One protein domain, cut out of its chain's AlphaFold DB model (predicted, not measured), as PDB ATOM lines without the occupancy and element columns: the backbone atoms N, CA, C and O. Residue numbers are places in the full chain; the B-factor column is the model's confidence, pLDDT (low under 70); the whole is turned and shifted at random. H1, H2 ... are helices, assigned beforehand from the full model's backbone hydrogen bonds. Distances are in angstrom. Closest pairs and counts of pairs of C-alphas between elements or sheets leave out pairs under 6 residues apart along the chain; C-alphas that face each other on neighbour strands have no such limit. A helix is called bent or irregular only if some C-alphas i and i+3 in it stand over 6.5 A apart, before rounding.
ATOM      1  N   ASN A   2     210.601 225.563 148.113       60.03
ATOM      2  CA  ASN A   2     210.815 227.000 148.334       60.03
ATOM      3  C   ASN A   2     209.742 227.647 149.212       60.03
ATOM      4  O   ASN A   2     210.117 228.307 150.159       60.03
ATOM      5  N   TYR A   3     208.450 227.380 148.989       64.88
ATOM      6  CA  TYR A   3     207.364 228.079 149.692       64.88
ATOM      7  C   TYR A   3     207.408 227.978 151.232       64.88
ATOM      8  O   TYR A   3     207.336 228.988 151.922       64.88
ATOM      9  N   PHE A   4     207.565 226.771 151.786       63.69
ATOM     10  CA  PHE A   4     207.551 226.573 153.240       63.69
ATOM     11  C   PHE A   4     208.770 227.214 153.919       63.69
ATOM     12  O   PHE A   4     208.619 228.005 154.848       63.69
ATOM     13  N   GLN A   5     209.972 226.964 153.392       68.69
ATOM     14  CA  GLN A   5     211.197 227.519 153.964       68.69
ATOM     15  C   GLN A   5     211.356 229.020 153.665       68.69
ATOM     16  O   GLN A   5     211.864 229.742 154.511       68.69
ATOM     17  N   SER A   6     210.887 229.521 152.515       72.56
ATOM     18  CA  SER A   6     210.953 230.950 152.183       72.56
ATOM     19  C   SER A   6     210.093 231.787 153.115       72.56
ATOM     20  O   SER A   6     210.527 232.855 153.524       72.56
ATOM     21  N   ASN A   7     208.904 231.302 153.477       75.25
ATOM     22  CA  ASN A   7     208.018 232.036 154.377       75.25
ATOM     23  C   ASN A   7     208.603 232.093 155.791       75.25
ATOM     24  O   ASN A   7     208.728 233.180 156.348       75.25
ATOM     25  N   TYR A   8     209.059 230.954 156.327       82.50
ATOM     26  CA  TYR A   8     209.749 230.929 157.620       82.50
ATOM     27  C   TYR A   8     211.011 231.805 157.626       82.50
ATOM     28  O   TYR A   8     211.206 232.571 158.561       82.50
ATOM     29  N   ASN A   9     211.835 231.762 156.574       83.44
ATOM     30  CA  ASN A   9     213.054 232.573 156.494       83.44
ATOM     31  C   ASN A   9     212.778 234.088 156.508       83.44
ATOM     32  O   ASN A   9     213.679 234.860 156.823       83.44
ATOM     33  N   VAL A  10     211.566 234.517 156.143       82.88
ATOM     34  CA  VAL A  10     211.166 235.931 156.149       82.88
ATOM     35  C   VAL A  10     210.560 236.332 157.493       82.88
ATOM     36  O   VAL A  10     210.876 237.403 158.002       82.88
ATOM     37  N   THR A  11     209.687 235.504 158.071       86.81
ATOM     38  CA  THR A  11     208.879 235.900 159.239       86.81
ATOM     39  C   THR A  11     209.333 235.296 160.567       86.81
ATOM     40  O   THR A  11     208.929 235.768 161.631       86.81
ATOM     41  N   GLY A  12     210.102 234.207 160.529       91.94
ATOM     42  CA  GLY A  12     210.276 233.304 161.664       91.94
ATOM     43  C   GLY A  12     208.948 232.698 162.144       91.94
ATOM     44  O   GLY A  12     207.892 232.897 161.534       91.94
ATOM     45  N   ILE A  13     208.993 231.965 163.263       94.19
ATOM     46  CA  ILE A  13     207.799 231.389 163.910       94.19
ATOM     47  C   ILE A  13     206.941 232.465 164.590       94.19
ATOM     48  O   ILE A  13     205.721 232.467 164.451       94.19
ATOM     49  N   LYS A  14     207.572 233.422 165.277       94.44
ATOM     50  CA  LYS A  14     206.879 234.440 166.085       94.44
ATOM     51  C   LYS A  14     205.935 235.342 165.284       94.44
ATOM     52  O   LYS A  14     204.910 235.761 165.812       94.44
ATOM     53  N   HIS A  15     206.277 235.640 164.032       94.38
ATOM     54  CA  HIS A  15     205.486 236.503 163.152       94.38
ATOM     55  C   HIS A  15     204.970 235.754 161.920       94.38
ATOM     56  O   HIS A  15     204.736 236.365 160.877       94.38
ATOM     57  N   PHE A  16     204.800 234.431 162.025       93.62
ATOM     58  CA  PHE A  16     204.405 233.595 160.895       93.62
ATOM     59  C   PHE A  16     203.080 234.045 160.262       93.62
ATOM     60  O   PHE A  16     202.212 234.603 160.932       93.62
ATOM     61  N   ILE A  17     202.931 233.815 158.957       90.25
ATOM     62  CA  ILE A  17     201.810 234.313 158.148       90.25
ATOM     63  C   ILE A  17     200.457 233.915 158.759       90.25
ATOM     64  O   ILE A  17     200.243 232.769 159.154       90.25
ATOM     65  N   VAL A  18     199.532 234.877 158.791       89.75
ATOM     66  CA  VAL A  18     198.213 234.749 159.419       89.75
ATOM     67  C   VAL A  18     197.117 234.715 158.358       89.75
ATOM     68  O   VAL A  18     197.086 235.551 157.457       89.75
ATOM     69  N   GLY A  19     196.201 233.754 158.487       90.44
ATOM     70  CA  GLY A  19     194.952 233.691 157.723       90.44
ATOM     71  C   GLY A  19     193.737 234.041 158.588       90.44
ATOM     72  O   GLY A  19     193.779 234.940 159.422       90.44
ATOM     73  N   PHE A  20     192.645 233.288 158.440       93.81
ATOM     74  CA  PHE A  20     191.434 233.476 159.257       93.81
ATOM     75  C   PHE A  20     191.628 233.180 160.758       93.81
ATOM     76  O   PHE A  20     190.830 233.655 161.576       93.81
ATOM     77  N   GLY A  21     192.686 232.439 161.108       95.75
ATOM     78  CA  GLY A  21     193.024 232.051 162.475       95.75
ATOM     79  C   GLY A  21     192.047 231.028 163.050       95.75
ATOM     80  O   GLY A  21     191.430 230.253 162.315       95.75
ATOM     81  N   ASP A  22     191.886 231.045 164.371       97.50
ATOM     82  CA  ASP A  22     190.842 230.277 165.045       97.50
ATOM     83  C   ASP A  22     189.474 230.938 164.809       97.50
ATOM     84  O   ASP A  22     189.017 231.776 165.583       97.50
ATOM     85  N   TRP A  23     188.884 230.668 163.645       96.75
ATOM     86  CA  TRP A  23     187.703 231.367 163.141       96.75
ATOM     87  C   TRP A  23     186.461 231.124 164.012       96.75
ATOM     88  O   TRP A  23     186.237 230.004 164.462       96.75
ATOM     89  N   VAL A  24     185.644 232.174 164.184       95.94
ATOM     90  CA  VAL A  24     184.350 232.203 164.910       95.94
ATOM     91  C   VAL A  24     184.340 231.556 166.309       95.94
ATOM     92  O   VAL A  24     183.497 230.700 166.586       95.94
ATOM     93  N   PRO A  25     185.219 231.987 167.235       97.06
ATOM     94  CA  PRO A  25     185.038 231.654 168.644       97.06
ATOM     95  C   PRO A  25     183.687 232.206 169.138       97.06
ATOM     96  O   PRO A  25     183.188 233.201 168.593       97.06
ATOM     97  N   PRO A  26     183.063 231.570 170.140       95.69
ATOM     98  CA  PRO A  26     181.786 232.029 170.658       95.69
ATOM     99  C   PRO A  26     181.946 233.387 171.345       95.69
ATOM    100  O   PRO A  26     182.916 233.620 172.055       95.69
ATOM    101  N   ALA A  27     180.986 234.297 171.178       89.88
ATOM    102  CA  ALA A  27     180.962 235.527 171.965       89.88
ATOM    103  C   ALA A  27     180.820 235.199 173.470       89.88
ATOM    104  O   ALA A  27     180.074 234.273 173.802       89.88
ATOM    105  N   PRO A  28     181.481 235.948 174.375       92.12
ATOM    106  CA  PRO A  28     182.279 237.153 174.125       92.12
ATOM    107  C   PRO A  28     183.763 236.879 173.816       92.12
ATOM    108  O   PRO A  28     184.558 237.819 173.774       92.12
ATOM    109  N   PHE A  29     184.168 235.620 173.626       95.38
ATOM    110  CA  PHE A  29     185.569 235.274 173.423       95.38
ATOM    111  C   PHE A  29     186.104 235.845 172.111       95.38
ATOM    112  O   PHE A  29     185.458 235.837 171.060       95.38
ATOM    113  N   ARG A  30     187.331 236.358 172.187       95.06
ATOM    114  CA  ARG A  30     188.076 236.837 171.025       95.06
ATOM    115  C   ARG A  30     188.780 235.677 170.329       95.06
ATOM    116  O   ARG A  30     189.012 234.628 170.922       95.06
ATOM    117  N   LYS A  31     189.190 235.903 169.082       95.69
ATOM    118  CA  LYS A  31     190.074 234.971 168.376       95.69
ATOM    119  C   LYS A  31     191.429 234.893 169.065       95.69
ATOM    120  O   LYS A  31     191.939 235.910 169.537       95.69
ATOM    121  N   SER A  32     192.003 233.698 169.060       97.81
ATOM    122  CA  SER A  32     193.389 233.472 169.462       97.81
ATOM    123  C   SER A  32     194.377 234.211 168.575       97.81
ATOM    124  O   SER A  32     194.050 234.585 167.443       97.81
ATOM    125  N   ASP A  33     195.593 234.382 169.089       98.12
ATOM    126  CA  ASP A  33     196.695 234.962 168.331       98.12
ATOM    127  C   ASP A  33     196.883 234.266 166.972       98.12
ATOM    128  O   ASP A  33     197.025 233.043 166.862       98.12
ATOM    129  N   GLY A  34     196.837 235.073 165.913       97.50
ATOM    130  CA  GLY A  34     196.873 234.578 164.546       97.50
ATOM    131  C   GLY A  34     198.228 233.998 164.149       97.50
ATOM    132  O   GLY A  34     198.260 233.073 163.339       97.50
ATOM    133  N   HIS A  35     199.327 234.501 164.720       97.50
ATOM    134  CA  HIS A  35     200.672 234.004 164.439       97.50
ATOM    135  C   HIS A  35     200.899 232.652 165.110       97.50
ATOM    136  O   HIS A  35     201.435 231.750 164.471       97.50
ATOM    137  N   LEU A  36     200.409 232.474 166.343       98.12
ATOM    138  CA  LEU A  36     200.386 231.183 167.034       98.12
ATOM    139  C   LEU A  36     199.660 230.138 166.183       98.12
ATOM    140  O   LEU A  36     200.196 229.069 165.889       98.12
ATOM    141  N   VAL A  37     198.458 230.475 165.711       98.00
ATOM    142  CA  VAL A  37     197.661 229.588 164.856       98.00
ATOM    143  C   VAL A  37     198.346 229.313 163.507       98.00
ATOM    144  O   VAL A  37     198.368 228.168 163.047       98.00
ATOM    145  N   GLY A  38     198.924 230.335 162.872       96.38
ATOM    146  CA  GLY A  38     199.638 230.200 161.601       96.38
ATOM    147  C   GLY A  38     200.876 229.309 161.715       96.38
ATOM    148  O   GLY A  38     201.057 228.389 160.916       96.38
ATOM    149  N   ALA A  39     201.694 229.522 162.746       96.56
ATOM    150  CA  ALA A  39     202.869 228.705 163.027       96.56
ATOM    151  C   ALA A  39     202.496 227.254 163.370       96.56
ATOM    152  O   ALA A  39     203.186 226.323 162.952       96.56
ATOM    153  N   PHE A  40     201.376 227.044 164.072       97.75
ATOM    154  CA  PHE A  40     200.850 225.706 164.326       97.75
ATOM    155  C   PHE A  40     200.522 224.992 163.012       97.75
ATOM    156  O   PHE A  40     200.972 223.867 162.795       97.75
ATOM    157  N   ALA A  41     199.778 225.647 162.114       95.75
ATOM    158  CA  ALA A  41     199.426 225.074 160.816       95.75
ATOM    159  C   ALA A  41     200.679 224.735 159.992       95.75
ATOM    160  O   ALA A  41     200.773 223.644 159.439       95.75
ATOM    161  N   TYR A  42     201.685 225.612 160.013       94.69
ATOM    162  CA  TYR A  42     202.968 225.376 159.356       94.69
ATOM    163  C   TYR A  42     203.693 224.124 159.873       94.69
ATOM    164  O   TYR A  42     204.157 223.300 159.081       94.69
ATOM    165  N   LEU A  43     203.751 223.929 161.196       95.31
ATOM    166  CA  LEU A  43     204.312 222.714 161.803       95.31
ATOM    167  C   LEU A  43     203.522 221.459 161.408       95.31
ATOM    168  O   LEU A  43     204.120 220.421 161.114       95.31
ATOM    169  N   ARG A  44     202.188 221.552 161.337       95.81
ATOM    170  CA  ARG A  44     201.336 220.446 160.873       95.81
ATOM    171  C   ARG A  44     201.565 220.105 159.401       95.81
ATOM    172  O   ARG A  44     201.615 218.919 159.079       95.81
ATOM    173  N   ASP A  45     201.763 221.096 158.538       93.75
ATOM    174  CA  ASP A  45     202.068 220.884 157.120       93.75
ATOM    175  C   ASP A  45     203.437 220.222 156.922       93.75
ATOM    176  O   ASP A  45     203.585 219.328 156.085       93.75
ATOM    177  N   MET A  46     204.444 220.593 157.719       93.06
ATOM    178  CA  MET A  46     205.745 219.916 157.684       93.06
ATOM    179  C   MET A  46     205.643 218.460 158.142       93.06
ATOM    180  O   MET A  46     206.255 217.595 157.514       93.06
ATOM    181  N   GLN A  47     204.846 218.170 159.178       94.94
ATOM    182  CA  GLN A  47     204.581 216.790 159.596       94.94
ATOM    183  C   GLN A  47     203.870 215.997 158.489       94.94
ATOM    184  O   GLN A  47     204.264 214.870 158.202       94.94
ATOM    185  N   LEU A  48     202.893 216.597 157.801       93.81
ATOM    186  CA  LEU A  48     202.275 215.974 156.628       93.81
ATOM    187  C   LEU A  48     203.315 215.702 155.527       93.81
ATOM    188  O   LEU A  48     203.285 214.653 154.891       93.81
ATOM    189  N   GLY A  49     204.272 216.611 155.327       93.25
ATOM    190  CA  GLY A  49     205.408 216.400 154.432       93.25
ATOM    191  C   GLY A  49     206.265 215.192 154.822       93.25
ATOM    192  O   GLY A  49     206.622 214.402 153.948       93.25
ATOM    193  N   VAL A  50     206.563 215.012 156.117       93.69
ATOM    194  CA  VAL A  50     207.270 213.822 156.631       93.69
ATOM    195  C   VAL A  50     206.513 212.553 156.255       93.69
ATOM    196  O   VAL A  50     207.123 211.620 155.727       93.69
ATOM    197  N   ASP A  51     205.198 212.533 156.467       92.31
ATOM    198  CA  ASP A  51     204.360 211.376 156.156       92.31
ATOM    199  C   ASP A  51     204.380 211.095 154.644       92.31
ATOM    200  O   ASP A  51     204.713 209.989 154.215       92.31
ATOM    201  N   LEU A  52     204.133 212.112 153.813       93.00
ATOM    202  CA  LEU A  52     204.151 211.985 152.353       93.00
ATOM    203  C   LEU A  52     205.485 211.433 151.835       93.00
ATOM    204  O   LEU A  52     205.488 210.500 151.032       93.00
ATOM    205  N   PHE A  53     206.621 211.964 152.299       94.50
ATOM    206  CA  PHE A  53     207.927 211.463 151.871       94.50
ATOM    207  C   PHE A  53     208.168 210.030 152.344       94.50
ATOM    208  O   PHE A  53     208.575 209.202 151.527       94.50
ATOM    209  N   THR A  54     207.848 209.718 153.603       93.44
ATOM    210  CA  THR A  54     208.005 208.373 154.182       93.44
ATOM    211  C   THR A  54     207.301 207.312 153.333       93.44
ATOM    212  O   THR A  54     207.885 206.267 153.049       93.44
ATOM    213  N   TYR A  55     206.089 207.599 152.847       91.12
ATOM    214  CA  TYR A  55     205.292 206.636 152.079       91.12
ATOM    215  C   TYR A  55     205.443 206.743 150.551       91.12
ATOM    216  O   TYR A  55     204.962 205.871 149.828       91.12
ATOM    217  N   SER A  56     206.151 207.755 150.033       92.81
ATOM    218  CA  SER A  56     206.318 207.969 148.583       92.81
ATOM    219  C   SER A  56     207.195 206.936 147.865       92.81
ATOM    220  O   SER A  56     207.129 206.833 146.642       92.81
ATOM    221  N   LYS A  57     208.066 206.217 148.592       85.44
ATOM    222  CA  LYS A  57     209.133 205.351 148.034       85.44
ATOM    223  C   LYS A  57     210.093 206.063 147.059       85.44
ATOM    224  O   LYS A  57     210.839 205.404 146.339       85.44
ATOM    225  N   HIS A  58     210.105 207.398 147.025       93.19
ATOM    226  CA  HIS A  58     211.002 208.159 146.159       93.19
ATOM    227  C   HIS A  58     212.462 208.048 146.654       93.19
ATOM    228  O   HIS A  58     212.691 208.199 147.855       93.19
ATOM    229  N   PRO A  59     213.477 207.875 145.781       94.38
ATOM    230  CA  PRO A  59     214.869 207.674 146.213       94.38
ATOM    231  C   PRO A  59     215.434 208.800 147.094       94.38
ATOM    232  O   PRO A  59     216.208 208.555 148.011       94.38
ATOM    233  N   GLY A  60     215.017 210.045 146.847       94.75
ATOM    234  CA  GLY A  60     215.407 211.211 147.653       94.75
ATOM    235  C   GLY A  60     214.580 211.436 148.928       94.75
ATOM    236  O   GLY A  60     214.855 212.384 149.661       94.75
ATOM    237  N   ALA A  61     213.554 210.622 149.192       94.88
ATOM    238  CA  ALA A  61     212.652 210.820 150.323       94.88
ATOM    239  C   ALA A  61     213.321 210.685 151.702       94.88
ATOM    240  O   ALA A  61     213.042 211.543 152.541       94.88
ATOM    241  N   PRO A  62     214.225 209.714 151.962       96.12
ATOM    242  CA  PRO A  62     214.853 209.582 153.280       96.12
ATOM    243  C   PRO A  62     215.568 210.861 153.735       96.12
ATOM    244  O   PRO A  62     215.395 211.300 154.868       96.12
ATOM    245  N   ALA A  63     216.285 211.530 152.825       94.88
ATOM    246  CA  ALA A  63     216.956 212.795 153.124       94.88
ATOM    247  C   ALA A  63     215.965 213.925 153.465       94.88
ATOM    248  O   ALA A  63     216.247 214.758 154.326       94.88
ATOM    249  N   GLN A  64     214.798 213.962 152.811       92.81
ATOM    250  CA  GLN A  64     213.758 214.949 153.118       92.81
ATOM    251  C   GLN A  64     213.065 214.658 154.453       92.81
ATOM    252  O   GLN A  64     212.787 215.598 155.193       92.81
ATOM    253  N   VAL A  65     212.822 213.383 154.776       95.12
ATOM    254  CA  VAL A  65     212.248 212.960 156.063       95.12
ATOM    255  C   VAL A  65     213.132 213.414 157.218       95.12
ATOM    256  O   VAL A  65     212.642 214.102 158.111       95.12
ATOM    257  N   GLU A  66     214.426 213.093 157.179       95.69
ATOM    258  CA  GLU A  66     215.355 213.477 158.247       95.69
ATOM    259  C   GLU A  66     215.458 214.997 158.376       95.69
ATOM    260  O   GLU A  66     215.284 215.544 159.464       95.69
ATOM    261  N   ARG A  67     215.603 215.706 157.251       91.81
ATOM    262  CA  ARG A  67     215.628 217.174 157.231       91.81
ATOM    263  C   ARG A  67     214.377 217.789 157.865       91.81
ATOM    264  O   ARG A  67     214.497 218.710 158.672       91.81
ATOM    265  N   LEU A  68     213.184 217.332 157.478       93.06
ATOM    266  CA  LEU A  68     211.926 217.864 158.003       93.06
ATOM    267  C   LEU A  68     211.761 217.539 159.487       93.06
ATOM    268  O   LEU A  68     211.366 218.424 160.235       93.06
ATOM    269  N   LYS A  69     212.111 216.327 159.932       95.62
ATOM    270  CA  LYS A  69     212.087 215.970 161.358       95.62
ATOM    271  C   LYS A  69     213.003 216.870 162.184       95.62
ATOM    272  O   LYS A  69     212.559 217.393 163.203       95.62
ATOM    273  N   THR A  70     214.237 217.104 161.733       94.88
ATOM    274  CA  THR A  70     215.162 218.033 162.401       94.88
ATOM    275  C   THR A  70     214.587 219.446 162.453       94.88
ATOM    276  O   THR A  70     214.602 220.080 163.505       94.88
ATOM    277  N   LEU A  71     214.029 219.934 161.341       93.31
ATOM    278  CA  LEU A  71     213.432 221.266 161.295       93.31
ATOM    279  C   LEU A  71     212.219 221.377 162.229       93.31
ATOM    280  O   LEU A  71     212.138 222.328 162.996       93.31
ATOM    281  N   ILE A  72     211.313 220.396 162.229       95.25
ATOM    282  CA  ILE A  72     210.154 220.354 163.133       95.25
ATOM    283  C   ILE A  72     210.612 220.407 164.591       95.25
ATOM    284  O   ILE A  72     210.047 221.174 165.366       95.25
ATOM    285  N   GLN A  73     211.644 219.648 164.972       96.06
ATOM    286  CA  GLN A  73     212.179 219.670 166.338       96.06
ATOM    287  C   GLN A  73     212.689 221.059 166.740       96.06
ATOM    288  O   GLN A  73     212.358 221.532 167.826       96.06
ATOM    289  N   THR A  74     213.456 221.727 165.875       95.31
ATOM    290  CA  THR A  74     213.936 223.096 166.121       95.31
ATOM    291  C   THR A  74     212.772 224.076 166.238       95.31
ATOM    292  O   THR A  74     212.652 224.793 167.227       95.31
ATOM    293  N   LEU A  75     211.858 224.054 165.271       95.56
ATOM    294  CA  LEU A  75     210.756 225.008 165.198       95.56
ATOM    295  C   LEU A  75     209.695 224.792 166.280       95.56
ATOM    296  O   LEU A  75     209.016 225.735 166.667       95.56
ATOM    297  N   THR A  76     209.570 223.574 166.809       97.81
ATOM    298  CA  THR A  76     208.721 223.281 167.972       97.81
ATOM    299  C   THR A  76     209.256 223.967 169.234       97.81
ATOM    300  O   THR A  76     208.467 224.460 170.038       97.81
ATOM    301  N   LYS A  77     210.584 224.076 169.387       97.88
ATOM    302  CA  LYS A  77     211.202 224.852 170.475       97.88
ATOM    303  C   LYS A  77     211.011 226.354 170.265       97.88
ATOM    304  O   LYS A  77     210.534 227.028 171.172       97.88
ATOM    305  N   GLU A  78     211.261 226.852 169.052       97.50
ATOM    306  CA  GLU A  78     211.009 228.264 168.710       97.50
ATOM    307  C   GLU A  78     209.536 228.654 168.914       97.50
ATOM    308  O   GLU A  78     209.237 229.775 169.316       97.50
ATOM    309  N   TYR A  79     208.599 227.731 168.673       98.50
ATOM    310  CA  TYR A  79     207.176 227.934 168.947       98.50
ATOM    311  C   TYR A  79     206.910 228.171 170.434       98.50
ATOM    312  O   TYR A  79     206.174 229.092 170.789       98.50
ATOM    313  N   HIS A  80     207.518 227.373 171.315       98.56
ATOM    314  CA  HIS A  80     207.420 227.602 172.752       98.56
ATOM    315  C   HIS A  80     207.968 228.980 173.138       98.56
ATOM    316  O   HIS A  80     207.249 229.775 173.741       98.56
ATOM    317  N   GLU A  81     209.197 229.284 172.724       98.19
ATOM    318  CA  GLU A  81     209.890 230.541 173.037       98.19
ATOM    319  C   GLU A  81     209.141 231.778 172.516       98.19
ATOM    320  O   GLU A  81     209.112 232.824 173.164       98.19
ATOM    321  N   ALA A  82     208.505 231.673 171.347       98.12
ATOM    322  CA  ALA A  82     207.773 232.775 170.739       98.12
ATOM    323  C   ALA A  82     206.476 233.122 171.486       98.12
ATOM    324  O   ALA A  82     206.110 234.303 171.569       98.12
ATOM    325  N   PHE A  83     205.766 232.107 171.985       98.69
ATOM    326  CA  PHE A  83     204.370 232.251 172.401       98.69
ATOM    327  C   PHE A  83     204.121 232.042 173.897       98.69
ATOM    328  O   PHE A  83     203.106 232.533 174.398       98.69
ATOM    329  N   TYR A  84     205.009 231.365 174.626       98.69
ATOM    330  CA  TYR A  84     204.894 231.241 176.077       98.69
ATOM    331  C   TYR A  84     205.247 232.563 176.771       98.69
ATOM    332  O   TYR A  84     206.196 233.252 176.395       98.69
ATOM    333  N   LYS A  85     204.459 232.951 177.777       98.31
ATOM    334  CA  LYS A  85     204.696 234.145 178.596       98.31
ATOM    335  C   LYS A  85     205.105 233.704 179.990       98.31
ATOM    336  O   LYS A  85     204.243 233.382 180.797       98.31
ATOM    337  N   GLU A  86     206.409 233.699 180.260       96.81
ATOM    338  CA  GLU A  86     206.969 233.205 181.525       96.81
ATOM    339  C   GLU A  86     206.362 233.904 182.747       96.81
ATOM    340  O   GLU A  86     205.869 233.230 183.645       96.81
ATOM    341  N   GLU A  87     206.270 235.237 182.722       96.19
ATOM    342  CA  GLU A  87     205.672 236.034 183.806       96.19
ATOM    343  C   GLU A  87     204.194 235.701 184.063       96.19
ATOM    344  O   GLU A  87     203.729 235.773 185.198       96.19
ATOM    345  N   ALA A  88     203.449 235.335 183.016       96.00
ATOM    346  CA  ALA A  88     202.023 235.028 183.111       96.00
ATOM    347  C   ALA A  88     201.740 233.524 183.303       96.00
ATOM    348  O   ALA A  88     200.622 233.130 183.637       96.00
ATOM    349  N   GLY A  89     202.733 232.662 183.074       97.50
ATOM    350  CA  GLY A  89     202.613 231.212 183.208       97.50
ATOM    351  C   GLY A  89     201.671 230.548 182.197       97.50
ATOM    352  O   GLY A  89     201.162 229.457 182.475       97.50
ATOM    353  N   HIS A  90     201.390 231.192 181.059       98.25
ATOM    354  CA  HIS A  90     200.510 230.678 180.003       98.25
ATOM    355  C   HIS A  90     200.952 231.137 178.607       98.25
ATOM    356  O   HIS A  90     201.708 232.096 178.446       98.25
ATOM    357  N   TYR A  91     200.453 230.475 177.564       98.56
ATOM    358  CA  TYR A  91     200.681 230.918 176.185       98.56
ATOM    359  C   TYR A  91     199.821 232.131 175.849       98.56
ATOM    360  O   TYR A  91     198.630 232.132 176.156       98.56
ATOM    361  N   VAL A  92     200.433 233.140 175.226       97.94
ATOM    362  CA  VAL A  92     199.819 234.388 174.744       97.94
ATOM    363  C   VAL A  92     198.858 235.005 175.766       97.94
ATOM    364  O   VAL A  92     199.312 235.730 176.644       97.94
ATOM    365  N   SER A  93     197.554 234.742 175.663       96.94
ATOM    366  CA  SER A  93     196.513 235.326 176.510       96.94
ATOM    367  C   SER A  93     195.710 234.320 177.322       96.94
ATOM    368  O   SER A  93     194.708 234.693 177.922       96.94
ATOM    369  N   GLY A  94     196.141 233.059 177.355       97.00
ATOM    370  CA  GLY A  94     195.525 232.044 178.206       97.00
ATOM    371  C   GLY A  94     194.298 231.364 177.596       97.00
ATOM    372  O   GLY A  94     193.705 230.520 178.255       97.00
ATOM    373  N   LEU A  95     193.919 231.677 176.349       98.25
ATOM    374  CA  LEU A  95     192.733 231.083 175.718       98.25
ATOM    375  C   LEU A  95     192.894 229.568 175.515       98.25
ATOM    376  O   LEU A  95     194.011 229.085 175.303       98.25
ATOM    377  N   GLN A  96     191.775 228.831 175.483       98.69
ATOM    378  CA  GLN A  96     191.771 227.368 175.322       98.69
ATOM    379  C   GLN A  96     192.593 226.919 174.115       98.69
ATOM    380  O   GLN A  96     193.465 226.063 174.250       98.69
ATOM    381  N   THR A  97     192.382 227.536 172.952       98.75
ATOM    382  CA  THR A  97     193.152 227.253 171.733       98.75
ATOM    383  C   THR A  97     194.646 227.532 171.928       98.75
ATOM    384  O   THR A  97     195.482 226.726 171.529       98.75
ATOM    385  N   GLU A  98     195.002 228.631 172.595       98.69
ATOM    386  CA  GLU A  98     196.397 229.044 172.800       98.69
ATOM    387  C   GLU A  98     197.155 228.093 173.731       98.69
ATOM    388  O   GLU A  98     198.353 227.912 173.539       98.69
ATOM    389  N   GLN A  99     196.477 227.440 174.683       98.81
ATOM    390  CA  GLN A  99     197.086 226.384 175.506       98.81
ATOM    391  C   GLN A  99     197.058 225.019 174.799       98.81
ATOM    392  O   GLN A  99     197.999 224.232 174.896       98.81
ATOM    393  N   THR A 100     195.992 224.739 174.051       98.81
ATOM    394  CA  THR A 100     195.755 223.451 173.386       98.81
ATOM    395  C   THR A 100     196.766 223.158 172.288       98.81
ATOM    396  O   THR A 100     197.292 222.049 172.214       98.81
ATOM    397  N   LEU A 101     197.018 224.122 171.400       98.81
ATOM    398  CA  LEU A 101     197.874 223.919 170.232       98.81
ATOM    399  C   LEU A 101     199.332 223.566 170.597       98.81
ATOM    400  O   LEU A 101     199.835 222.582 170.051       98.81
ATOM    401  N   PRO A 102     200.021 224.261 171.529       98.69
ATOM    402  CA  PRO A 102     201.356 223.844 171.963       98.69
ATOM    403  C   PRO A 102     201.361 222.484 172.671       98.69
ATOM    404  O   PRO A 102     202.302 221.717 172.477       98.69
ATOM    405  N   LEU A 103     200.322 222.153 173.452       98.75
ATOM    406  CA  LEU A 103     200.185 220.821 174.055       98.75
ATOM    407  C   LEU A 103     200.075 219.733 172.978       98.75
ATOM    408  O   LEU A 103     200.772 218.724 173.060       98.75
ATOM    409  N   TYR A 104     199.263 219.961 171.941       98.56
ATOM    410  CA  TYR A 104     199.101 219.032 170.818       98.56
ATOM    411  C   TYR A 104     200.397 218.835 170.023       98.56
ATOM    412  O   TYR A 104     200.697 217.730 169.578       98.56
ATOM    413  N   LEU A 105     201.170 219.908 169.826       97.94
ATOM    414  CA  LEU A 105     202.457 219.856 169.127       97.94
ATOM    415  C   LEU A 105     203.566 219.178 169.942       97.94
ATOM    416  O   LEU A 105     204.602 218.846 169.374       97.94
ATOM    417  N   GLY A 106     203.390 219.014 171.257       97.44
ATOM    418  CA  GLY A 106     204.493 218.660 172.152       97.44
ATOM    419  C   GLY A 106     205.515 219.792 172.310       97.44
ATOM    420  O   GLY A 106     206.679 219.531 172.591       97.44
ATOM    421  N   ALA A 107     205.091 221.046 172.111       98.31
ATOM    422  CA  ALA A 107     205.943 222.225 172.259       98.31
ATOM    423  C   ALA A 107     206.158 222.620 173.726       98.31
ATOM    424  O   ALA A 107     207.147 223.269 174.048       98.31
ATOM    425  N   VAL A 108     205.243 222.240 174.624       98.56
ATOM    426  CA  VAL A 108     205.356 222.563 176.052       98.56
ATOM    427  C   VAL A 108     206.494 221.751 176.685       98.56
ATOM    428  O   VAL A 108     206.434 220.520 176.632       98.56
ATOM    429  N   PRO A 109     207.495 222.391 177.320       98.25
ATOM    430  CA  PRO A 109     208.505 221.684 178.100       98.25
ATOM    431  C   PRO A 109     207.867 220.813 179.183       98.25
ATOM    432  O   PRO A 109     206.890 221.218 179.814       98.25
ATOM    433  N   GLU A 110     208.444 219.638 179.443       96.81
ATOM    434  CA  GLU A 110     207.863 218.668 180.385       96.81
ATOM    435  C   GLU A 110     207.677 219.254 181.797       96.81
ATOM    436  O   GLU A 110     206.675 218.974 182.449       96.81
ATOM    437  N   SER A 111     208.574 220.147 182.235       97.44
ATOM    438  CA  SER A 111     208.476 220.850 183.523       97.44
ATOM    439  C   SER A 111     207.268 221.785 183.642       97.44
ATOM    440  O   SER A 111     206.829 222.052 184.754       97.44
ATOM    441  N   LEU A 112     206.729 222.277 182.523       97.94
ATOM    442  CA  LEU A 112     205.592 223.205 182.478       97.94
ATOM    443  C   LEU A 112     204.281 222.509 182.101       97.94
ATOM    444  O   LEU A 112     203.207 223.097 182.204       97.94
ATOM    445  N   LYS A 113     204.352 221.264 181.622       96.75
ATOM    446  CA  LYS A 113     203.216 220.568 181.018       96.75
ATOM    447  C   LYS A 113     202.045 220.418 181.984       96.75
ATOM    448  O   LYS A 113     200.922 220.727 181.596       96.75
ATOM    449  N   ALA A 114     202.305 219.999 183.223       96.00
ATOM    450  CA  ALA A 114     201.271 219.863 184.250       96.00
ATOM    451  C   ALA A 114     200.569 221.204 184.521       96.00
ATOM    452  O   ALA A 114     199.347 221.278 184.461       96.00
ATOM    453  N   ASP A 115     201.334 222.284 184.687       96.69
ATOM    454  CA  ASP A 115     200.794 223.613 184.982       96.69
ATOM    455  C   ASP A 115     199.959 224.200 183.838       96.69
ATOM    456  O   ASP A 115     198.993 224.924 184.086       96.69
ATOM    457  N   ILE A 116     200.338 223.948 182.581       98.38
ATOM    458  CA  ILE A 116     199.569 224.393 181.407       98.38
ATOM    459  C   ILE A 116     198.281 223.580 181.269       98.38
ATOM    460  O   ILE A 116     197.226 224.145 180.974       98.38
ATOM    461  N   VAL A 117     198.353 222.268 181.505       98.25
ATOM    462  CA  VAL A 117     197.180 221.391 181.520       98.25
ATOM    463  C   VAL A 117     196.211 221.817 182.616       98.25
ATOM    464  O   VAL A 117     195.043 222.041 182.320       98.25
ATOM    465  N   ASP A 118     196.681 222.023 183.843       97.19
ATOM    466  CA  ASP A 118     195.832 222.431 184.966       97.19
ATOM    467  C   ASP A 118     195.137 223.774 184.696       97.19
ATOM    468  O   ASP A 118     193.950 223.928 184.997       97.19
ATOM    469  N   LYS A 119     195.822 224.733 184.054       97.00
ATOM    470  CA  LYS A 119     195.202 225.996 183.613       97.00
ATOM    471  C   LYS A 119     194.132 225.774 182.547       97.00
ATOM    472  O   LYS A 119     193.050 226.344 182.666       97.00
ATOM    473  N   LEU A 120     194.403 224.943 181.538       98.56
ATOM    474  CA  LEU A 120     193.430 224.614 180.492       98.56
ATOM    475  C   LEU A 120     192.183 223.938 181.081       98.56
ATOM    476  O   LEU A 120     191.062 224.312 180.747       98.56
ATOM    477  N   LEU A 121     192.369 222.975 181.983       98.31
ATOM    478  CA  LEU A 121     191.274 222.275 182.653       98.31
ATOM    479  C   LEU A 121     190.473 223.206 183.558       98.31
ATOM    480  O   LEU A 121     189.245 223.179 183.525       98.31
ATOM    481  N   THR A 122     191.148 224.071 184.317       97.81
ATOM    482  CA  THR A 122     190.491 225.085 185.153       97.81
ATOM    483  C   THR A 122     189.665 226.041 184.299       97.81
ATOM    484  O   THR A 122     188.513 226.316 184.636       97.81
ATOM    485  N   ASP A 123     190.207 226.506 183.171       98.00
ATOM    486  CA  ASP A 123     189.468 227.369 182.252       98.00
ATOM    487  C   ASP A 123     188.208 226.681 181.710       98.00
ATOM    488  O   ASP A 123     187.126 227.263 181.736       98.00
ATOM    489  N   ILE A 124     188.313 225.422 181.279       98.38
ATOM    490  CA  ILE A 124     187.169 224.671 180.755       98.38
ATOM    491  C   ILE A 124     186.138 224.422 181.855       98.38
ATOM    492  O   ILE A 124     184.976 224.796 181.709       98.38
ATOM    493  N   GLN A 125     186.546 223.782 182.950       97.44
ATOM    494  CA  GLN A 125     185.623 223.208 183.927       97.44
ATOM    495  C   GLN A 125     185.084 224.236 184.917       97.44
ATOM    496  O   GLN A 125     183.929 224.145 185.336       97.44
ATOM    497  N   VAL A 126     185.911 225.210 185.301       96.50
ATOM    498  CA  VAL A 126     185.577 226.191 186.337       96.50
ATOM    499  C   VAL A 126     185.203 227.522 185.699       96.50
ATOM    500  O   VAL A 126     184.062 227.955 185.847       96.50
ATOM    501  N   THR A 127     186.119 228.147 184.955       96.69
ATOM    502  CA  THR A 127     185.903 229.493 184.395       96.69
ATOM    503  C   THR A 127     184.749 229.507 183.396       96.69
ATOM    504  O   THR A 127     183.864 230.354 183.488       96.69
ATOM    505  N   ASN A 128     184.718 228.533 182.485       97.25
ATOM    506  CA  ASN A 128     183.718 228.437 181.422       97.25
ATOM    507  C   ASN A 128     182.648 227.372 181.696       97.25
ATOM    508  O   ASN A 128     181.819 227.100 180.830       97.25
ATOM    509  N   SER A 129     182.611 226.791 182.901       96.56
ATOM    510  CA  SER A 129     181.557 225.856 183.332       96.56
ATOM    511  C   SER A 129     181.285 224.729 182.317       96.56
ATOM    512  O   SER A 129     180.143 224.515 181.911       96.56
ATOM    513  N   ASN A 130     182.337 224.038 181.876       96.06
ATOM    514  CA  ASN A 130     182.329 223.015 180.824       96.06
ATOM    515  C   ASN A 130     181.847 223.522 179.450       96.06
ATOM    516  O   ASN A 130     181.130 222.815 178.742       96.06
ATOM    517  N   HIS A 131     182.231 224.740 179.060       98.25
ATOM    518  CA  HIS A 131     181.998 225.266 177.712       98.25
ATOM    519  C   HIS A 131     183.304 225.564 176.987       98.25
ATOM    520  O   HIS A 131     184.341 225.871 177.586       98.25
ATOM    521  N   THR A 132     183.236 225.498 175.660       97.88
ATOM    522  CA  THR A 132     184.361 225.875 174.814       97.88
ATOM    523  C   THR A 132     184.413 227.384 174.583       97.88
ATOM    524  O   THR A 132     183.387 228.032 174.383       97.88
ATOM    525  N   SER A 133     185.626 227.934 174.550       97.94
ATOM    526  CA  SER A 133     185.917 229.277 174.032       97.94
ATOM    527  C   SER A 133     186.575 229.246 172.646       97.94
ATOM    528  O   SER A 133     186.940 230.288 172.102       97.94
ATOM    529  N   CYS A 134     186.721 228.059 172.051       98.38
ATOM    530  CA  CYS A 134     187.423 227.861 170.793       98.38
ATOM    531  C   CYS A 134     186.585 228.231 169.563       98.38
ATOM    532  O   CYS A 134     185.377 227.982 169.484       98.38
ATOM    533  N   GLY A 135     187.278 228.724 168.539       98.06
ATOM    534  CA  GLY A 135     186.808 228.682 167.164       98.06
ATOM    535  C   GLY A 135     186.990 227.296 166.534       98.06
ATOM    536  O   GLY A 135     187.192 226.285 167.214       98.06
ATOM    537  N   ILE A 136     186.907 227.238 165.206       96.81
ATOM    538  CA  ILE A 136     186.904 225.974 164.447       96.81
ATOM    539  C   ILE A 136     188.192 225.164 164.564       96.81
ATOM    540  O   ILE A 136     188.156 223.932 164.520       96.81
ATOM    541  N   LEU A 137     189.337 225.837 164.673       96.31
ATOM    542  CA  LEU A 137     190.623 225.160 164.707       96.31
ATOM    543  C   LEU A 137     190.867 224.644 166.118       96.31
ATOM    544  O   LEU A 137     191.207 223.476 166.301       96.31
ATOM    545  N   GLY A 138     190.636 225.511 167.103       98.00
ATOM    546  CA  GLY A 138     190.795 225.216 168.512       98.00
ATOM    547  C   GLY A 138     189.973 224.015 168.938       98.00
ATOM    548  O   GLY A 138     190.541 223.074 169.477       98.00
ATOM    549  N   ILE A 139     188.673 223.981 168.622       98.12
ATOM    550  CA  ILE A 139     187.793 222.917 169.119       98.12
ATOM    551  C   ILE A 139     188.161 221.545 168.550       98.12
ATOM    552  O   ILE A 139     188.105 220.549 169.264       98.12
ATOM    553  N   LYS A 140     188.613 221.483 167.288       97.31
ATOM    554  CA  LYS A 140     189.112 220.239 166.688       97.31
ATOM    555  C   LYS A 140     190.264 219.670 167.517       97.31
ATOM    556  O   LYS A 140     190.228 218.498 167.874       97.31
ATOM    557  N   TYR A 141     191.284 220.480 167.796       98.38
ATOM    558  CA  TYR A 141     192.470 220.004 168.506       98.38
ATOM    559  C   TYR A 141     192.251 219.901 170.013       98.38
ATOM    560  O   TYR A 141     192.861 219.042 170.628       98.38
ATOM    561  N   LEU A 142     191.355 220.693 170.605       98.69
ATOM    562  CA  LEU A 142     191.033 220.629 172.033       98.69
ATOM    563  C   LEU A 142     190.510 219.242 172.398       98.69
ATOM    564  O   LEU A 142     191.036 218.605 173.308       98.69
ATOM    565  N   MET A 143     189.539 218.750 171.627       98.19
ATOM    566  CA  MET A 143     188.956 217.423 171.823       98.19
ATOM    567  C   MET A 143     190.012 216.312 171.706       98.19
ATOM    568  O   MET A 143     190.048 215.404 172.533       98.19
ATOM    569  N   GLU A 144     190.901 216.388 170.706       97.19
ATOM    570  CA  GLU A 144     191.978 215.402 170.528       97.19
ATOM    571  C   GLU A 144     193.036 215.487 171.644       97.19
ATOM    572  O   GLU A 144     193.419 214.457 172.198       97.19
ATOM    573  N   THR A 145     193.491 216.693 171.996       98.12
ATOM    574  CA  THR A 145     194.513 216.941 173.027       98.12
ATOM    575  C   THR A 145     194.064 216.442 174.390       98.12
ATOM    576  O   THR A 145     194.833 215.759 175.060       98.12
ATOM    577  N   LEU A 146     192.821 216.730 174.791       97.25
ATOM    578  CA  LEU A 146     192.270 216.239 176.054       97.25
ATOM    579  C   LEU A 146     192.337 214.711 176.115       97.25
ATOM    580  O   LEU A 146     192.804 214.164 177.110       97.25
ATOM    581  N   CYS A 147     191.973 214.018 175.035       94.44
ATOM    582  CA  CYS A 147     192.062 212.562 174.993       94.44
ATOM    583  C   CYS A 147     193.501 212.035 174.987       94.44
ATOM    584  O   CYS A 147     193.798 211.086 175.708       94.44
ATOM    585  N   ILE A 148     194.403 212.656 174.219       92.69
ATOM    586  CA  ILE A 148     195.832 212.294 174.178       92.69
ATOM    587  C   ILE A 148     196.475 212.420 175.565       92.69
ATOM    588  O   ILE A 148     197.328 211.612 175.924       92.69
ATOM    589  N   LEU A 149     196.058 213.414 176.349       91.94
ATOM    590  CA  LEU A 149     196.580 213.680 177.688       91.94
ATOM    591  C   LEU A 149     195.851 212.908 178.803       91.94
ATOM    592  O   LEU A 149     196.208 213.064 179.965       91.94
ATOM    593  N   GLY A 150     194.850 212.085 178.472       90.44
ATOM    594  CA  GLY A 150     194.098 211.284 179.447       90.44
ATOM    595  C   GLY A 150     192.891 211.983 180.088       90.44
ATOM    596  O   GLY A 150     192.214 211.387 180.916       90.44
ATOM    597  N   TYR A 151     192.539 213.199 179.669       93.62
ATOM    598  CA  TYR A 151     191.398 213.987 180.169       93.62
ATOM    599  C   TYR A 151     190.133 213.805 179.320       93.62
ATOM    600  O   TYR A 151     189.391 214.746 179.037       93.62
ATOM    601  N   SER A 152     189.863 212.571 178.903       92.06
ATOM    602  CA  SER A 152     188.764 212.257 177.981       92.06
ATOM    603  C   SER A 152     187.370 212.531 178.550       92.06
ATOM    604  O   SER A 152     186.458 212.831 177.785       92.06
ATOM    605  N   ASN A 153     187.204 212.485 179.876       91.94
ATOM    606  CA  ASN A 153     185.949 212.869 180.532       91.94
ATOM    607  C   ASN A 153     185.633 214.358 180.332       91.94
ATOM    608  O   ASN A 153     184.485 214.710 180.109       91.94
ATOM    609  N   VAL A 154     186.652 215.221 180.297       95.56
ATOM    610  CA  VAL A 154     186.475 216.660 180.040       95.56
ATOM    611  C   VAL A 154     186.050 216.901 178.590       95.56
ATOM    612  O   VAL A 154     185.176 217.723 178.325       95.56
ATOM    613  N   ALA A 155     186.621 216.148 177.641       96.50
ATOM    614  CA  ALA A 155     186.166 216.175 176.252       96.50
ATOM    615  C   ALA A 155     184.709 215.693 176.127       96.50
ATOM    616  O   ALA A 155     183.923 216.288 175.391       96.50
ATOM    617  N   LEU A 156     184.328 214.653 176.875       95.25
ATOM    618  CA  LEU A 156     182.946 214.184 176.918       95.25
ATOM    619  C   LEU A 156     181.996 215.242 177.492       95.25
ATOM    620  O   LEU A 156     180.961 215.496 176.883       95.25
ATOM    621  N   ASP A 157     182.355 215.891 178.599       95.25
ATOM    622  CA  ASP A 157     181.547 216.953 179.209       95.25
ATOM    623  C   ASP A 157     181.303 218.112 178.229       95.25
ATOM    624  O   ASP A 157     180.173 218.588 178.100       95.25
ATOM    625  N   LEU A 158     182.330 218.518 177.471       97.50
ATOM    626  CA  LEU A 158     182.196 219.506 176.393       97.50
ATOM    627  C   LEU A 158     181.219 219.042 175.300       97.50
ATOM    628  O   LEU A 158     180.397 219.827 174.828       97.50
ATOM    629  N   ALA A 159     181.297 217.772 174.889       96.44
ATOM    630  CA  ALA A 159     180.428 217.207 173.855       96.44
ATOM    631  C   ALA A 159     178.967 217.046 174.313       96.44
ATOM    632  O   ALA A 159     178.054 217.166 173.494       96.44
ATOM    633  N   LEU A 160     178.746 216.780 175.603       95.25
ATOM    634  CA  LEU A 160     177.422 216.602 176.205       95.25
ATOM    635  C   LEU A 160     176.750 217.919 176.603       95.25
ATOM    636  O   LEU A 160     175.565 217.914 176.945       95.25
ATOM    637  N   GLN A 161     177.468 219.040 176.552       96.94
ATOM    638  CA  GLN A 161     176.904 220.340 176.877       96.94
ATOM    639  C   GLN A 161     175.722 220.685 175.957       96.94
ATOM    640  O   GLN A 161     175.737 220.428 174.753       96.94
ATOM    641  N   THR A 162     174.682 221.282 176.544       97.00
ATOM    642  CA  THR A 162     173.446 221.672 175.852       97.00
ATOM    643  C   THR A 162     173.128 223.160 175.949       97.00
ATOM    644  O   THR A 162     172.318 223.649 175.164       97.00
ATOM    645  N   SER A 163     173.772 223.907 176.854       97.50
ATOM    646  CA  SER A 163     173.724 225.371 176.854       97.50
ATOM    647  C   SER A 163     174.758 225.985 175.909       97.50
ATOM    648  O   SER A 163     175.701 225.331 175.460       97.50
ATOM    649  N   TYR A 164     174.544 227.250 175.553       96.44
ATOM    650  CA  TYR A 164     175.463 227.999 174.705       96.44
ATOM    651  C   TYR A 164     176.806 228.246 175.416       96.44
ATOM    652  O   TYR A 164     176.780 228.661 176.577       96.44
ATOM    653  N   PRO A 165     177.955 228.127 174.719       97.00
ATOM    654  CA  PRO A 165     178.155 227.574 173.371       97.00
ATOM    655  C   PRO A 165     178.399 226.051 173.374       97.00
ATOM    656  O   PRO A 165     179.286 225.561 174.071       97.00
ATOM    657  N   SER A 166     177.655 225.291 172.560       97.69
ATOM    658  CA  SER A 166     177.872 223.841 172.397       97.69
ATOM    659  C   SER A 166     177.192 223.272 171.147       97.69
ATOM    660  O   SER A 166     176.324 223.908 170.545       97.69
ATOM    661  N   TRP A 167     177.542 222.040 170.762       97.94
ATOM    662  CA  TRP A 167     176.787 221.305 169.738       97.94
ATOM    663  C   TRP A 167     175.371 220.967 170.215       97.94
ATOM    664  O   TRP A 167     174.424 221.054 169.434       97.94
ATOM    665  N   GLY A 168     175.206 220.632 171.500       97.50
ATOM    666  CA  GLY A 168     173.888 220.388 172.077       97.50
ATOM    667  C   GLY A 168     173.006 221.635 172.058       97.50
ATOM    668  O   GLY A 168     171.806 221.502 171.838       97.50
ATOM    669  N   TYR A 169     173.585 222.834 172.185       97.56
ATOM    670  CA  TYR A 169     172.864 224.091 171.982       97.56
ATOM    671  C   TYR A 169     172.299 224.207 170.567       97.56
ATOM    672  O   TYR A 169     171.128 224.535 170.423       97.56
ATOM    673  N   MET A 170     173.086 223.890 169.529       97.19
ATOM    674  CA  MET A 170     172.595 223.892 168.142       97.19
ATOM    675  C   MET A 170     171.455 222.881 167.961       97.19
ATOM    676  O   MET A 170     170.401 223.207 167.419       97.19
ATOM    677  N   ALA A 171     171.643 221.650 168.441       97.19
ATOM    678  CA  ALA A 171     170.671 220.571 168.276       97.19
ATOM    679  C   ALA A 171     169.366 220.810 169.059       97.19
ATOM    680  O   ALA A 171     168.290 220.424 168.608       97.19
ATOM    681  N   ARG A 172     169.457 221.434 170.238       97.12
ATOM    682  CA  ARG A 172     168.330 221.663 171.157       97.12
ATOM    683  C   ARG A 172     167.870 223.118 171.197       97.12
ATOM    684  O   ARG A 172     167.129 223.485 172.113       97.12
ATOM    685  N   ASN A 173     168.312 223.955 170.258       96.06
ATOM    686  CA  ASN A 173     167.895 225.351 170.221       96.06
ATOM    687  C   ASN A 173     166.364 225.410 170.154       96.06
ATOM    688  O   ASN A 173     165.743 224.715 169.357       96.06
ATOM    689  N   LYS A 174     165.746 226.216 171.020       92.88
ATOM    690  CA  LYS A 174     164.284 226.219 171.182       92.88
ATOM    691  C   LYS A 174     163.545 226.788 169.975       92.88
ATOM    692  O   LYS A 174     162.399 226.417 169.745       92.88
ATOM    693  N   ASN A 175     164.186 227.699 169.252       92.31
ATOM    694  CA  ASN A 175     163.578 228.410 168.134       92.31
ATOM    695  C   ASN A 175     163.950 227.757 166.801       92.31
ATOM    696  O   ASN A 175     163.140 227.731 165.881       92.31
ATOM    697  N   GLU A 176     165.166 227.217 166.713       92.94
ATOM    698  CA  GLU A 176     165.711 226.644 165.486       92.94
ATOM    699  C   GLU A 176     166.482 225.340 165.777       92.94
ATOM    700  O   GLU A 176     167.707 225.331 165.720       92.94
ATOM    701  N   PRO A 177     165.823 224.221 166.135       95.31
ATOM    702  CA  PRO A 177     166.523 222.958 166.381       95.31
ATOM    703  C   PRO A 177     167.276 222.489 165.129       95.31
ATOM    704  O   PRO A 177     166.671 222.231 164.085       95.31
ATOM    705  N   SER A 178     168.600 222.372 165.217       95.94
ATOM    706  CA  SER A 178     169.415 222.053 164.047       95.94
ATOM    707  C   SER A 178     169.471 220.560 163.729       95.94
ATOM    708  O   SER A 178     169.676 219.729 164.612       95.94
ATOM    709  N   THR A 179     169.399 220.228 162.437       95.94
ATOM    710  CA  THR A 179     169.691 218.884 161.894       95.94
ATOM    711  C   THR A 179     171.056 218.805 161.195       95.94
ATOM    712  O   THR A 179     171.517 217.723 160.838       95.94
ATOM    713  N   THR A 180     171.726 219.949 161.037       96.19
ATOM    714  CA  THR A 180     173.081 220.115 160.493       96.19
ATOM    715  C   THR A 180     173.968 220.856 161.501       96.19
ATOM    716  O   THR A 180     173.536 221.201 162.600       96.19
ATOM    717  N   VAL A 181     175.235 221.097 161.170       96.56
ATOM    718  CA  VAL A 181     176.130 221.909 162.011       96.56
ATOM    719  C   VAL A 181     176.122 223.353 161.511       96.56
ATOM    720  O   VAL A 181     176.198 223.580 160.304       96.56
ATOM    721  N   TRP A 182     176.011 224.325 162.417       96.94
ATOM    722  CA  TRP A 182     175.995 225.750 162.069       96.94
ATOM    723  C   TRP A 182     177.396 226.308 161.825       96.94
ATOM    724  O   TRP A 182     178.388 225.795 162.336       96.94
ATOM    725  N   GLU A 183     177.475 227.413 161.087       96.75
ATOM    726  CA  GLU A 183     178.702 228.189 160.888       96.75
ATOM    727  C   GLU A 183     179.168 228.878 162.171       96.75
ATOM    728  O   GLU A 183     180.360 229.071 162.365       96.75
ATOM    729  N   ARG A 184     178.256 229.247 163.071       95.56
ATOM    730  CA  ARG A 184     178.593 229.900 164.340       95.56
ATOM    731  C   ARG A 184     177.941 229.185 165.505       95.56
ATOM    732  O   ARG A 184     176.804 228.734 165.398       95.56
ATOM    733  N   TRP A 185     178.618 229.199 166.651       96.25
ATOM    734  CA  TRP A 185     178.043 228.748 167.920       96.25
ATOM    735  C   TRP A 185     176.740 229.477 168.271       96.25
ATOM    736  O   TRP A 185     175.813 228.858 168.781       96.25
ATOM    737  N   ASN A 186     176.663 230.778 167.970       93.06
ATOM    738  CA  ASN A 186     175.508 231.640 168.226       93.06
ATOM    739  C   ASN A 186     174.659 231.885 166.967       93.06
ATOM    740  O   ASN A 186     174.160 232.993 166.774       93.06
ATOM    741  N   GLY A 187     174.567 230.903 166.062       90.69
ATOM    742  CA  GLY A 187     173.879 231.064 164.777       90.69
ATOM    743  C   GLY A 187     172.508 231.736 164.908       90.69
ATOM    744  O   GLY A 187     172.215 232.674 164.172       90.69
ATOM    745  N   ASP A 188     171.718 231.337 165.898       91.38
ATOM    746  CA  ASP A 188     170.377 231.850 166.213       91.38
ATOM    747  C   ASP A 188     170.286 233.355 166.527       91.38
ATOM    748  O   ASP A 188     169.207 233.936 166.454       91.38
ATOM    749  N   SER A 189     171.405 233.996 166.866       90.56
ATOM    750  CA  SER A 189     171.493 235.434 167.159       90.56
ATOM    751  C   SER A 189     172.488 236.179 166.265       90.56
ATOM    752  O   SER A 189     172.641 237.399 166.377       90.56
ATOM    753  N   ALA A 190     173.194 235.475 165.381       86.38
ATOM    754  CA  ALA A 190     174.171 236.078 164.490       86.38
ATOM    755  C   ALA A 190     173.477 236.905 163.394       86.38
ATOM    756  O   ALA A 190     172.550 236.447 162.744       86.38
ATOM    757  N   LEU A 191     173.947 238.137 163.167       82.69
ATOM    758  CA  LEU A 191     173.300 239.065 162.225       82.69
ATOM    759  C   LEU A 191     173.769 238.910 160.769       82.69
ATOM    760  O   LEU A 191     173.130 239.439 159.861       82.69
ATOM    761  N   ARG A 192     174.936 238.290 160.550       86.88
ATOM    762  CA  ARG A 192     175.566 238.077 159.236       86.88
ATOM    763  C   ARG A 192     176.509 236.880 159.296       86.88
ATOM    764  O   ARG A 192     177.174 236.696 160.321       86.88
ATOM    765  N   MET A 193     176.694 236.202 158.159       89.06
ATOM    766  CA  MET A 193     177.647 235.092 158.005       89.06
ATOM    767  C   MET A 193     177.351 233.991 159.031       89.06
ATOM    768  O   MET A 193     178.074 233.808 160.013       89.06
ATOM    769  N   ASP A 194     176.178 233.396 158.858       92.38
ATOM    770  CA  ASP A 194     175.476 232.577 159.835       92.38
ATOM    771  C   ASP A 194     174.811 231.354 159.180       92.38
ATOM    772  O   ASP A 194     173.714 230.945 159.558       92.38
ATOM    773  N   SER A 195     175.482 230.732 158.203       95.38
ATOM    774  CA  SER A 195     174.961 229.530 157.542       95.38
ATOM    775  C   SER A 195     174.572 228.446 158.554       95.38
ATOM    776  O   SER A 195     175.299 228.163 159.508       95.38
ATOM    777  N   ARG A 196     173.432 227.788 158.327       95.31
ATOM    778  CA  ARG A 196     172.956 226.655 159.143       95.31
ATOM    779  C   ARG A 196     173.500 225.307 158.703       95.31
ATOM    780  O   ARG A 196     173.251 224.304 159.361       95.31
ATOM    781  N   ASN A 197     174.250 225.279 157.608       96.44
ATOM    782  CA  ASN A 197     174.816 224.063 157.052       96.44
ATOM    783  C   ASN A 197     176.292 224.287 156.714       96.44
ATOM    784  O   ASN A 197     176.659 224.549 155.569       96.44
ATOM    785  N   HIS A 198     177.132 224.237 157.746       95.94
ATOM    786  CA  HIS A 198     178.569 224.445 157.649       95.94
ATOM    787  C   HIS A 198     179.328 223.396 158.473       95.94
ATOM    788  O   HIS A 198     179.358 223.403 159.700       95.94
ATOM    789  N   HIS A 199     180.025 222.491 157.791       94.25
ATOM    790  CA  HIS A 199     180.629 221.296 158.396       94.25
ATOM    791  C   HIS A 199     181.891 221.546 159.249       94.25
ATOM    792  O   HIS A 199     182.521 220.596 159.711       94.25
ATOM    793  N   MET A 200     182.319 222.795 159.444       94.75
ATOM    794  CA  MET A 200     183.633 223.107 160.033       94.75
ATOM    795  C   MET A 200     183.714 222.803 161.534       94.75
ATOM    796  O   MET A 200     184.770 222.408 162.020       94.75
ATOM    797  N   PHE A 201     182.580 222.867 162.236       97.00
ATOM    798  CA  PHE A 201     182.435 222.357 163.603       97.00
ATOM    799  C   PHE A 201     182.065 220.863 163.659       97.00
ATOM    800  O   PHE A 201     181.841 220.317 164.736       97.00
ATOM    801  N   GLY A 202     182.031 220.168 162.518       96.25
ATOM    802  CA  GLY A 202     181.753 218.730 162.427       96.25
ATOM    803  C   GLY A 202     182.918 217.829 162.855       96.25
ATOM    804  O   GLY A 202     182.791 216.607 162.809       96.25
ATOM    805  N   SER A 203     184.051 218.399 163.286       95.31
ATOM    806  CA  SER A 203     185.238 217.654 163.738       95.31
ATOM    807  C   SER A 203     184.967 216.730 164.932       95.31
ATOM    808  O   SER A 203     185.661 215.725 165.075       95.31
ATOM    809  N   VAL A 204     183.917 216.993 165.721       95.75
ATOM    810  CA  VAL A 204     183.434 216.089 166.782       95.75
ATOM    811  C   VAL A 204     183.109 214.686 166.256       95.75
ATOM    812  O   VAL A 204     183.329 213.699 166.951       95.75
ATOM    813  N   SER A 205     182.693 214.571 164.989       95.75
ATOM    814  CA  SER A 205     182.468 213.273 164.349       95.75
ATOM    815  C   SER A 205     183.751 212.440 164.308       95.75
ATOM    816  O   SER A 205     183.757 211.281 164.714       95.75
TER     817      SER A 205
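What this domain is: This is residues 2 to 205 of the 384 residues of the protein "Hypothetical protein" of Grammatophora oceanica (UniProt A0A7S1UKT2). A long helical hairpin, H2 and H3, makes one end of an elongated body, and its tip, residues 55 to 60, sticks out. Where the hairpin opens it meets the short helix H4 in the middle of the body, with H5 and H6 packed on H4; H7 packs on H6, and H8 with long loops makes the other end. The printed part has 204 residues, with eight named helices, H1 to H8 in chain order, and no named strand; its class is all helix. The whole is compact, with a radius of gyration of the C-alphas of 18.2 A, and only just elongated, spanning 58 by 38 by 31 A.

Where its parts are: The longest helices are H2, residues 34 to 56, 32.4 A from C-alpha 34 at (196.873, 234.578, 164.546) to C-alpha 56, and H3, residues 61 to 83, 31.9 A. H1 is residues 2 to 11, with C-alpha 2 at (210.815, 227.000, 148.334). H4 is residues 96 to 105; it is neither bent nor irregular, but only just: C-alphas 99 and 102 are 6.1 A apart. H5, residues 110 to 127, 24.8 A long, is irregular, with C-alphas 111 and 114 7.3 A apart. H6 is residues 136 to 148, 19.0 A long; H7 is residues 152 to 160; H8 is residues 167 to 171, ending with C-alpha 171 at (170.671, 220.571, 168.276).

How they stand to each other: H2 and H3 touch as a hairpin, at a shallow tilt of 16 degrees, opposite ways; their closest C-alphas, Phe 53 and Ala 61, are 5.0 A apart. H2, H3 and H4 form an up and down bundle, each helix running against the one before it. H2 touches H4 with residues 36 to 40 alone, closest at Phe 40 and Leu 101, C-alphas 6.9 A apart. H3 and H4 only just touch, with 3 pairs of C-alphas within 8 A, closest at His 80 and Pro 102, 7.2 A. H4 is the hub; it touches H5, closest C-alphas Gln 96 and Leu 120, 6.1 A, and H6 at a steep tilt of 56 degrees, closest C-alphas Thr 97 and Gly 138, 4.5 A. H6 touches H7, closest C-alphas Met 143 and Ala 155, 5.4 A. H7 and H8 touch only at the corner, and only just, with 3 pairs of C-alphas within 8 A, closest at Leu 160 and Gly 168, 6.6 A. H1 is close to H2 but not clearly touching, closest C-alphas Phe 4 and Tyr 42, 7.7 A. Every O i to N i+4 pair is within hydrogen-bond range in H1, H2, H3, H7 and H8; in H4 it is 5 of 6, in H5 12 of 14, in H6 7 of 9.

The domain as a whole: The two C-alphas farthest apart, Pro 59 and Asn 175, are 59.5 A apart. The printed part has no cut; the links H1 to H2 and H3 to H4 are long, and residues 172 to 205 hold no named element. Mean pLDDT of the printed part is 94.7; residues 2 to 5 are under 70.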